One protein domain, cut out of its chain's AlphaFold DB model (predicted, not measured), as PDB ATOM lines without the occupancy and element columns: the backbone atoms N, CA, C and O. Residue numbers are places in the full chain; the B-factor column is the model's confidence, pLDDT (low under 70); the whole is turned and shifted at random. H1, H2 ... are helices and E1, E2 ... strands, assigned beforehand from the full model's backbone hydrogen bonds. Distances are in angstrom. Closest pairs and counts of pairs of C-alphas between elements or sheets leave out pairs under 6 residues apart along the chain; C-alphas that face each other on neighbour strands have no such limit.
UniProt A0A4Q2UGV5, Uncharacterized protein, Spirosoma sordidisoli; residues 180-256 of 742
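AT A GLANCE: This is residues 180 to 256 of the 742 residues of an uncharacterized protein of Spirosoma sordidisoli (UniProt A0A4Q2UGV5). A long two-stranded hairpin, E1 and E2, has two helices packed on the half away from its turn, H2 at E1 and H1 at E2, while its tip, residues 222 to 227, sticks out. After E2 the last stretch, residues 238 to 256, has no named element and folds back, with residues 246 to 247 paired to E2. The printed part has 77 residues, with two named helices and two named strands in the order H1, H2, E1, E2 along the chain; the sheet E1 - E2 is antiparallel and the class is mixed, helices and strands. The whole is compact, with a radius of gyration of the C-alphas of 12.5 A and spans of 37 by 27 by 23 A.

IN THESE COORDINATES: E1 is residues 214 to 223, 27.0 A long, and E2 is residues 226 to 237, 34.9 A long, ending at C-alpha 237 (87.717, 482.801, 18.338). H1 is residues 180 to 196, 23.9 A long, from C-alpha 180 (78.695, 466.580, 20.651). H2 is residues 202 to 210, 11.9 A long.

HOW THE PARTS SIT: E1 and E2 form a hairpin, antiparallel at 158 degrees, with N 217 and O 232 at 2.9 A and N 230 and O 219 at 2.8 A, within hydrogen-bond range. The closest C-alphas of H2 and E1 are those of Ser 206 and Val 216, 5.7 A apart. H2 and E2 are near each other, with 6 pairs of C-alphas within 10 A. The closest C-alphas of H1 and E2 are those of Leu 186 and Phe 233, 7.5 A apart. H1 touches H2 with residues 190 to 193 alone, closest at the C-alphas of Val 193 and Leu 208, 7.3 A; they run opposite ways at a steep tilt of 58 degrees. In H1 and H2 every O i to N i+4 pair is within hydrogen-bond range.

THE WHOLE: The two C-alphas farthest apart, of Glu 196 and Gly 225, are 37.5 A apart. The printed part has no cut, and the links H1 to H2, H2 to E1 and E1 to E2 are tight. The mean pLDDT of the printed part is 83.6; residues 180 to 181, 224, 226 and 239 are under 70.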
ATOM      1  N   GLU A 180      79.007 467.378  21.838       66.88
ATOM      2  CA  GLU A 180      78.695 466.580  20.651       66.88
ATOM      3  C   GLU A 180      78.666 467.443  19.386       66.88
ATOM      4  O   GLU A 180      79.306 467.082  18.401       66.88
ATOM      5  N   GLN A 181      78.043 468.624  19.443       66.12
ATOM      6  CA  GLN A 181      78.063 469.619  18.364       66.12
ATOM      7  C   GLN A 181      79.494 470.096  18.072       66.12
ATOM      8  O   GLN A 181      79.938 470.065  16.926       66.12
ATOM      9  N   THR A 182      80.257 470.430  19.123       73.19
ATOM     10  CA  THR A 182      81.689 470.774  19.024       73.19
ATOM     11  C   THR A 182      82.469 469.673  18.305       73.19
ATOM     12  O   THR A 182      83.294 469.937  17.430       73.19
ATOM     13  N   LYS A 183      82.219 468.413  18.680       78.94
ATOM     14  CA  LYS A 183      82.896 467.255  18.099       78.94
ATOM     15  C   LYS A 183      82.512 467.052  16.631       78.94
ATOM     16  O   LYS A 183      83.408 466.827  15.829       78.94
ATOM     17  N   ALA A 184      81.231 467.157  16.282       73.56
ATOM     18  CA  ALA A 184      80.748 466.994  14.913       73.56
ATOM     19  C   ALA A 184      81.327 468.057  13.962       73.56
ATOM     20  O   ALA A 184      81.804 467.708  12.883       73.56
ATOM     21  N   ALA A 185      81.372 469.324  14.388       73.38
ATOM     22  CA  ALA A 185      81.956 470.414  13.605       73.38
ATOM     23  C   ALA A 185      83.473 470.233  13.391       73.38
ATOM     24  O   ALA A 185      83.973 470.405  12.275       73.38
ATOM     25  N   LEU A 186      84.202 469.799  14.431       84.44
ATOM     26  CA  LEU A 186      85.611 469.402  14.318       84.44
ATOM     27  C   LEU A 186      85.790 468.202  13.372       84.44
ATOM     28  O   LEU A 186      86.653 468.238  12.502       84.44
ATOM     29  N   ASP A 187      84.978 467.151  13.519       83.56
ATOM     30  CA  ASP A 187      85.051 465.929  12.709       83.56
ATOM     31  C   ASP A 187      84.828 466.207  11.215       83.56
ATOM     32  O   ASP A 187      85.591 465.703  10.386       83.56
ATOM     33  N   ALA A 188      83.820 467.015  10.873       78.06
ATOM     34  CA  ALA A 188      83.520 467.402   9.495       78.06
ATOM     35  C   ALA A 188      84.630 468.278   8.900       78.06
ATOM     36  O   ALA A 188      85.164 467.965   7.835       78.06
ATOM     37  N   THR A 189      85.038 469.331   9.614       81.81
ATOM     38  CA  THR A 189      86.019 470.300   9.108       81.81
ATOM     39  C   THR A 189      87.416 469.691   8.975       81.81
ATOM     40  O   THR A 189      88.078 469.880   7.958       81.81
ATOM     41  N   ILE A 190      87.864 468.886   9.947       89.12
ATOM     42  CA  ILE A 190      89.172 468.215   9.876       89.12
ATOM     43  C   ILE A 190      89.191 467.170   8.754       89.12
ATOM     44  O   ILE A 190      90.210 467.032   8.081       89.12
ATOM     45  N   GLN A 191      88.088 466.451   8.508       86.75
ATOM     46  CA  GLN A 191      88.017 465.548   7.356       86.75
ATOM     47  C   GLN A 191      88.005 466.298   6.029       86.75
ATOM     48  O   GLN A 191      88.730 465.891   5.128       86.75
ATOM     49  N   HIS A 192      87.259 467.398   5.914       83.12
ATOM     50  CA  HIS A 192      87.296 468.252   4.728       83.12
ATOM     51  C   HIS A 192      88.728 468.730   4.442       83.12
ATOM     52  O   HIS A 192      89.245 468.487   3.356       83.12
ATOM     53  N   VAL A 193      89.422 469.294   5.439       86.69
ATOM     54  CA  VAL A 193      90.806 469.766   5.270       86.69
ATOM     55  C   VAL A 193      91.765 468.627   4.892       86.69
ATOM     56  O   VAL A 193      92.556 468.791   3.971       86.69
ATOM     57  N   LEU A 194      91.686 467.460   5.541       88.88
ATOM     58  CA  LEU A 194      92.589 466.329   5.258       88.88
ATOM     59  C   LEU A 194      92.280 465.562   3.961       88.88
ATOM     60  O   LEU A 194      93.144 464.819   3.496       88.88
ATOM     61  N   ASN A 195      91.068 465.686   3.414       83.50
ATOM     62  CA  ASN A 195      90.675 465.041   2.160       83.50
ATOM     63  C   ASN A 195      90.916 465.957   0.955       83.50
ATOM     64  O   ASN A 195      91.423 465.491  -0.064       83.50
ATOM     65  N   GLU A 196      90.564 467.241   1.075       81.00
ATOM     66  CA  GLU A 196      90.656 468.201  -0.025       81.00
ATOM     67  C   GLU A 196      92.060 468.796  -0.171       81.00
ATOM     68  O   GLU A 196      92.477 469.047  -1.294       81.00
ATOM     69  N   TYR A 197      92.806 469.016   0.922       84.88
ATOM     70  CA  TYR A 197      94.088 469.733   0.886       84.88
ATOM     71  C   TYR A 197      95.294 468.805   1.071       84.88
ATOM     72  O   TYR A 197      95.329 467.935   1.944       84.88
ATOM     73  N   ASN A 198      96.349 469.046   0.289       84.81
ATOM     74  CA  ASN A 198      97.628 468.347   0.422       84.81
ATOM     75  C   ASN A 198      98.449 468.943   1.582       84.81
ATOM     76  O   ASN A 198      99.426 469.660   1.366       84.81
ATOM     77  N   CYS A 199      98.048 468.653   2.823       83.94
ATOM     78  CA  CYS A 199      98.812 469.001   4.024       83.94
ATOM     79  C   CYS A 199     100.126 468.208   4.079       83.94
ATOM     80  O   CYS A 199     100.116 466.984   3.926       83.94
ATOM     81  N   THR A 200     101.250 468.875   4.351       89.19
ATOM     82  CA  THR A 200     102.587 468.255   4.332       89.19
ATOM     83  C   THR A 200     103.394 468.433   5.621       89.19
ATOM     84  O   THR A 200     104.485 467.875   5.762       89.19
ATOM     85  N   SER A 201     102.834 469.145   6.602       90.31
ATOM     86  CA  SER A 201     103.367 469.295   7.954       90.31
ATOM     87  C   SER A 201     102.252 469.603   8.969       90.31
ATOM     88  O   SER A 201     101.132 469.966   8.603       90.31
ATOM     89  N   PHE A 202     102.564 469.518  10.270       91.50
ATOM     90  CA  PHE A 202     101.660 470.011  11.322       91.50
ATOM     91  C   PHE A 202     101.453 471.531  11.260       91.50
ATOM     92  O   PHE A 202     100.384 471.998  11.642       91.50
ATOM     93  N   ALA A 203     102.440 472.288  10.770       87.38
ATOM     94  CA  ALA A 203     102.321 473.733  10.609       87.38
ATOM     95  C   ALA A 203     101.348 474.082   9.470       87.38
ATOM     96  O   ALA A 203     100.524 474.974   9.639       87.38
ATOM     97  N   ASP A 204     101.380 473.338   8.359       86.44
ATOM     98  CA  ASP A 204     100.425 473.487   7.250       86.44
ATOM     99  C   ASP A 204      99.006 473.185   7.738       86.44
ATOM    100  O   ASP A 204      98.077 473.945   7.475       86.44
ATOM    101  N   LEU A 205      98.848 472.082   8.482       90.56
ATOM    102  CA  LEU A 205      97.557 471.671   9.024       90.56
ATOM    103  C   LEU A 205      97.006 472.703  10.017       90.56
ATOM    104  O   LEU A 205      95.810 472.964   9.974       90.56
ATOM    105  N   SER A 206      97.851 473.294  10.874       89.56
ATOM    106  CA  SER A 206      97.431 474.401  11.746       89.56
ATOM    107  C   SER A 206      96.971 475.584  10.911       89.56
ATOM    108  O   SER A 206      95.797 475.915  10.955       89.56
ATOM    109  N   ARG A 207      97.838 476.118  10.041       84.12
ATOM    110  CA  ARG A 207      97.547 477.293   9.203       84.12
ATOM    111  C   ARG A 207      96.275 477.156   8.369       84.12
ATOM    112  O   ARG A 207      95.598 478.151   8.138       84.12
ATOM    113  N   LEU A 208      95.947 475.948   7.905       84.62
ATOM    114  CA  LEU A 208      94.683 475.679   7.219       84.62
ATOM    115  C   LEU A 208      93.498 475.653   8.193       84.62
ATOM    116  O   LEU A 208      92.499 476.315   7.926       84.62
ATOM    117  N   LEU A 209      93.601 474.929   9.312       87.69
ATOM    118  CA  LEU A 209      92.537 474.802  10.317       87.69
ATOM    119  C   LEU A 209      92.251 476.101  11.087       87.69
ATOM    120  O   LEU A 209      91.093 476.359  11.415       87.69
ATOM    121  N   ASP A 210      93.254 476.950  11.297       83.25
ATOM    122  CA  ASP A 210      93.120 478.250  11.960       83.25
ATOM    123  C   ASP A 210      92.137 479.162  11.183       83.25
ATOM    124  O   ASP A 210      91.379 479.916  11.792       83.25
ATOM    125  N   ARG A 211      92.029 479.011   9.848       77.06
ATOM    126  CA  ARG A 211      91.036 479.719   8.999       77.06
ATOM    127  C   ARG A 211      89.596 479.229   9.178       77.06
ATOM    128  O   ARG A 211      88.667 479.945   8.819       77.06
ATOM    129  N   PHE A 212      89.416 478.028   9.725       78.06
ATOM    130  CA  PHE A 212      88.124 477.486  10.150       78.06
ATOM    131  C   PHE A 212      87.925 477.639  11.666       78.06
ATOM    132  O   PHE A 212      87.096 476.946  12.252       78.06
ATOM    133  N   HIS A 213      88.708 478.507  12.319       81.19
ATOM    134  CA  HIS A 213      88.672 478.727  13.765       81.19
ATOM    135  C   HIS A 213      88.934 477.442  14.585       81.19
ATOM    136  O   HIS A 213      88.318 477.201  15.626       81.19
ATOM    137  N   ILE A 214      89.846 476.584  14.104       87.44
ATOM    138  CA  ILE A 214      90.243 475.331  14.760       87.44
ATOM    139  C   ILE A 214      91.742 475.344  15.062       87.44
ATOM    140  O   ILE A 214      92.571 475.168  14.177       87.44
ATOM    141  N   GLN A 215      92.089 475.395  16.346       90.44
ATOM    142  CA  GLN A 215      93.467 475.218  16.790       90.44
ATOM    143  C   GLN A 215      93.809 473.728  16.945       90.44
ATOM    144  O   GLN A 215      93.107 472.974  17.633       90.44
ATOM    145  N   VAL A 216      94.947 473.313  16.384       93.25
ATOM    146  CA  VAL A 216      95.565 471.995  16.605       93.25
ATOM    147  C   VAL A 216      96.789 472.119  17.518       93.25
ATOM    148  O   VAL A 216      97.580 473.050  17.395       93.25
ATOM    149  N   ARG A 217      96.980 471.176  18.449       91.50
ATOM    150  CA  ARG A 217      98.213 471.078  19.256       91.50
ATOM    151  C   ARG A 217      98.717 469.643  19.360       91.50
ATOM    152  O   ARG A 217      97.943 468.712  19.600       91.50
ATOM    153  N   THR A 218     100.030 469.473  19.244       92.12
ATOM    154  CA  THR A 218     100.747 468.247  19.611       92.12
ATOM    155  C   THR A 218     101.080 468.268  21.105       92.12
ATOM    156  O   THR A 218     101.393 469.311  21.672       92.12
ATOM    157  N   LEU A 219     100.973 467.120  21.775       90.00
ATOM    158  CA  LEU A 219     101.235 466.968  23.210       90.00
ATOM    159  C   LEU A 219     102.075 465.712  23.448       90.00
ATOM    160  O   LEU A 219     101.576 464.605  23.240       90.00
ATOM    161  N   ILE A 220     103.309 465.868  23.922       87.44
ATOM    162  CA  ILE A 220     104.150 464.739  24.346       87.44
ATOM    163  C   ILE A 220     103.632 464.217  25.696       87.44
ATOM    164  O   ILE A 220     103.237 464.993  26.569       87.44
ATOM    165  N   ARG A 221     103.567 462.893  25.858       80.50
ATOM    166  CA  ARG A 221     103.160 462.217  27.098       80.50
ATOM    167  C   ARG A 221     104.027 460.994  27.338       80.50
ATOM    168  O   ARG A 221     104.202 460.196  26.425       80.50
ATOM    169  N   ASN A 222     104.456 460.784  28.576       78.19
ATOM    170  CA  ASN A 222     105.050 459.516  28.982       78.19
ATOM    171  C   ASN A 222     103.956 458.494  29.316       78.19
ATOM    172  O   ASN A 222     103.086 458.747  30.150       78.19
ATOM    173  N   VAL A 223     103.991 457.340  28.651       72.62
ATOM    174  CA  VAL A 223     103.086 456.205  28.877       72.62
ATOM    175  C   VAL A 223     103.946 454.957  29.050       72.62
ATOM    176  O   VAL A 223     104.632 454.550  28.118       72.62
ATOM    177  N   GLN A 224     103.926 454.357  30.246       67.12
ATOM    178  CA  GLN A 224     104.709 453.150  30.573       67.12
ATOM    179  C   GLN A 224     106.211 453.280  30.224       67.12
ATOM    180  O   GLN A 224     106.804 452.384  29.631       67.12
ATOM    181  N   GLY A 225     106.817 454.429  30.546       73.94
ATOM    182  CA  GLY A 225     108.238 454.699  30.277       73.94
ATOM    183  C   GLY A 225     108.592 454.973  28.809       73.94
ATOM    184  O   GLY A 225     109.771 455.061  28.485       73.94
ATOM    185  N   ARG A 226     107.604 455.109  27.913       69.12
ATOM    186  CA  ARG A 226     107.809 455.515  26.514       69.12
ATOM    187  C   ARG A 226     107.140 456.854  26.233       69.12
ATOM    188  O   ARG A 226     105.969 457.049  26.570       69.12
ATOM    189  N   GLU A 227     107.858 457.743  25.556       82.06
ATOM    190  CA  GLU A 227     107.284 458.981  25.040       82.06
ATOM    191  C   GLU A 227     106.299 458.696  23.901       82.06
ATOM    192  O   GLU A 227     106.538 457.884  23.004       82.06
ATOM    193  N   SER A 228     105.151 459.364  23.951       81.00
ATOM    194  CA  SER A 228     104.057 459.210  23.003       81.00
ATOM    195  C   SER A 228     103.443 460.567  22.681       81.00
ATOM    196  O   SER A 228     102.884 461.237  23.553       81.00
ATOM    197  N   THR A 229     103.522 460.977  21.415       88.44
ATOM    198  CA  THR A 229     102.955 462.251  20.960       88.44
ATOM    199  C   THR A 229     101.478 462.088  20.604       88.44
ATOM    200  O   THR A 229     101.104 461.394  19.659       88.44
ATOM    201  N   GLY A 230     100.616 462.749  21.374       90.50
ATOM    202  CA  GLY A 230      99.194 462.905  21.084       90.50
ATOM    203  C   GLY A 230      98.903 464.166  20.266       90.50
ATOM    204  O   GLY A 230      99.711 465.087  20.211       90.50
ATOM    205  N   VAL A 231      97.709 464.220  19.675       95.06
ATOM    206  CA  VAL A 231      97.174 465.406  18.985       95.06
ATOM    207  C   VAL A 231      95.820 465.754  19.601       95.06
ATOM    208  O   VAL A 231      95.026 464.856  19.917       95.06
ATOM    209  N   VAL A 232      95.565 467.045  19.799       94.12
ATOM    210  CA  VAL A 232      94.279 467.590  20.248       94.12
ATOM    211  C   VAL A 232      93.829 468.721  19.325       94.12
ATOM    212  O   VAL A 232      94.663 469.447  18.791       94.12
ATOM    213  N   PHE A 233      92.515 468.865  19.179       93.00
ATOM    214  CA  PHE A 233      91.867 469.915  18.393       93.00
ATOM    215  C   PHE A 233      90.872 470.682  19.264       93.00
ATOM    216  O   PHE A 233      90.327 470.120  20.223       93.00
ATOM    217  N   ARG A 234      90.643 471.958  18.961       89.94
ATOM    218  CA  ARG A 234      89.769 472.842  19.737       89.94
ATOM    219  C   ARG A 234      89.209 473.959  18.854       89.94
ATOM    220  O   ARG A 234      89.941 474.451  18.006       89.94
ATOM    221  N   LEU A 235      87.969 474.383  19.102       84.94
ATOM    222  CA  LEU A 235      87.415 475.598  18.501       84.94
ATOM    223  C   LEU A 235      87.971 476.851  19.188       84.94
ATOM    224  O   LEU A 235      88.072 476.901  20.424       84.94
ATOM    225  N   THR A 236      88.300 477.866  18.401       81.31
ATOM    226  CA  THR A 236      88.765 479.169  18.881       81.31
ATOM    227  C   THR A 236      87.922 480.323  18.335       81.31
ATOM    228  O   THR A 236      87.061 480.138  17.486       81.31
ATOM    229  N   ASP A 237      88.151 481.514  18.872       74.94
ATOM    230  CA  ASP A 237      87.717 482.801  18.338       74.94
ATOM    231  C   ASP A 237      88.936 483.731  18.433       74.94
ATOM    232  O   ASP A 237      89.369 484.111  19.527       74.94
ATOM    233  N   GLY A 238      89.616 483.926  17.298       70.56
ATOM    234  CA  GLY A 238      91.025 484.331  17.277       70.56
ATOM    235  C   GLY A 238      91.886 483.400  18.145       70.56
ATOM    236  O   GLY A 238      91.828 482.175  18.013       70.56
ATOM    237  N   ASP A 239      92.638 483.980  19.082       68.19
ATOM    238  CA  ASP A 239      93.449 483.248  20.067       68.19
ATOM    239  C   ASP A 239      92.644 482.643  21.233       68.19
ATOM    240  O   ASP A 239      93.162 481.821  22.001       68.19
ATOM    241  N   LYS A 240      91.378 483.044  21.423       76.75
ATOM    242  CA  LYS A 240      90.576 482.624  22.579       76.75
ATOM    243  C   LYS A 240      89.987 481.239  22.352       76.75
ATOM    244  O   LYS A 240      89.388 480.950  21.329       76.75
ATOM    245  N   ALA A 241      90.114 480.369  23.346       78.88
ATOM    246  CA  ALA A 241      89.522 479.038  23.326       78.88
ATOM    247  C   ALA A 241      88.013 479.087  23.624       78.88
ATOM    248  O   ALA A 241      87.643 479.394  24.756       78.88
ATOM    249  N   VAL A 242      87.163 478.701  22.663       78.56
ATOM    250  CA  VAL A 242      85.693 478.660  22.848       78.56
ATOM    251  C   VAL A 242      85.144 477.255  23.125       78.56
ATOM    252  O   VAL A 242      83.985 477.111  23.503       78.56
ATOM    253  N   SER A 243      85.969 476.204  23.024       79.25
ATOM    254  CA  SER A 243      85.578 474.833  23.394       79.25
ATOM    255  C   SER A 243      86.628 474.088  24.238       79.25
ATOM    256  O   SER A 243      87.804 474.466  24.281       79.25
ATOM    257  N   PRO A 244      86.270 472.961  24.886       80.38
ATOM    258  CA  PRO A 244      87.246 472.012  25.418       80.38
ATOM    259  C   PRO A 244      88.097 471.387  24.300       80.38
ATOM    260  O   PRO A 244      87.638 471.224  23.171       80.38
ATOM    261  N   ALA A 245      89.334 470.989  24.618       88.56
ATOM    262  CA  ALA A 245      90.198 470.294  23.658       88.56
ATOM    263  C   ALA A 245      89.784 468.818  23.501       88.56
ATOM    264  O   ALA A 245      89.771 468.061  24.477       88.56
ATOM    265  N   ILE A 246      89.507 468.387  22.271       89.62
ATOM    266  CA  ILE A 246      89.140 467.009  21.937       89.62
ATOM    267  C   ILE A 246      90.377 466.248  21.447       89.62
ATOM    268  O   ILE A 246      91.117 466.700  20.575       89.62
ATOM    269  N   LYS A 247      90.622 465.062  22.020       91.31
ATOM    270  CA  LYS A 247      91.717 464.171  21.598       91.31
ATOM    271  C   LYS A 247      91.442 463.624  20.200       91.31
ATOM    272  O   LYS A 247      90.377 463.055  19.975       91.31
ATOM    273  N   ALA A 248      92.441 463.648  19.322       91.50
ATOM    274  CA  ALA A 248      92.343 463.117  17.963       91.50
ATOM    275  C   ALA A 248      91.906 461.641  17.879       91.50
ATOM    276  O   ALA A 248      91.316 461.218  16.893       91.50
ATOM    277  N   SER A 249      92.156 460.842  18.920       89.94
ATOM    278  CA  SER A 249      91.693 459.450  19.003       89.94
ATOM    279  C   SER A 249      90.185 459.291  19.254       89.94
ATOM    280  O   SER A 249      89.665 458.195  19.042       89.94
ATOM    281  N   LYS A 250      89.491 460.352  19.698       88.62
ATOM    282  CA  LYS A 250      88.026 460.408  19.863       88.62
ATOM    283  C   LYS A 250      87.293 460.904  18.606       88.62
ATOM    284  O   LYS A 250      86.083 460.701  18.518       88.62
ATOM    285  N   LEU A 251      88.011 461.544  17.683       86.31
ATOM    286  CA  LEU A 251      87.490 462.077  16.423       86.31
ATOM    287  C   LEU A 251      87.313 460.968  15.367       86.31
ATOM    288  O   LEU A 251      88.047 459.969  15.347       86.31
ATOM    289  N   ILE A 252      86.335 461.141  14.481       77.06
ATOM    290  CA  ILE A 252      86.106 460.319  13.289       77.06
ATOM    291  C   ILE A 252      87.314 460.477  12.349       77.06
ATOM    292  O   ILE A 252      88.038 461.469  12.367       77.06
ATOM    293  N   GLY A 253      87.654 459.416  11.615       78.06
ATOM    294  CA  GLY A 253      88.910 459.340  10.860       78.06
ATOM    295  C   GLY A 253      90.161 459.135  11.731       78.06
ATOM    296  O   GLY A 253      91.159 458.616  11.234       78.06
ATOM    297  N   LYS A 254      90.107 459.421  13.042       91.81
ATOM    298  CA  LYS A 254      91.227 459.301  13.994       91.81
ATOM    299  C   LYS A 254      92.514 459.976  13.478       91.81
ATOM    300  O   LYS A 254      93.492 459.262  13.235       91.81
ATOM    301  N   PRO A 255      92.546 461.315  13.310       91.50
ATOM    302  CA  PRO A 255      93.722 462.095  12.889       91.50
ATOM    303  C   PRO A 255      94.823 462.138  13.974       91.50
ATOM    304  O   PRO A 255      95.230 463.188  14.462       91.50
ATOM    305  N   THR A 256      95.278 460.968  14.423       93.94
ATOM    306  CA  THR A 256      96.345 460.807  15.417       93.94
ATOM    307  C   THR A 256      97.707 461.135  14.815       93.94
ATOM    308  O   THR A 256      97.874 461.095  13.599       93.94
TER     309      THR A 256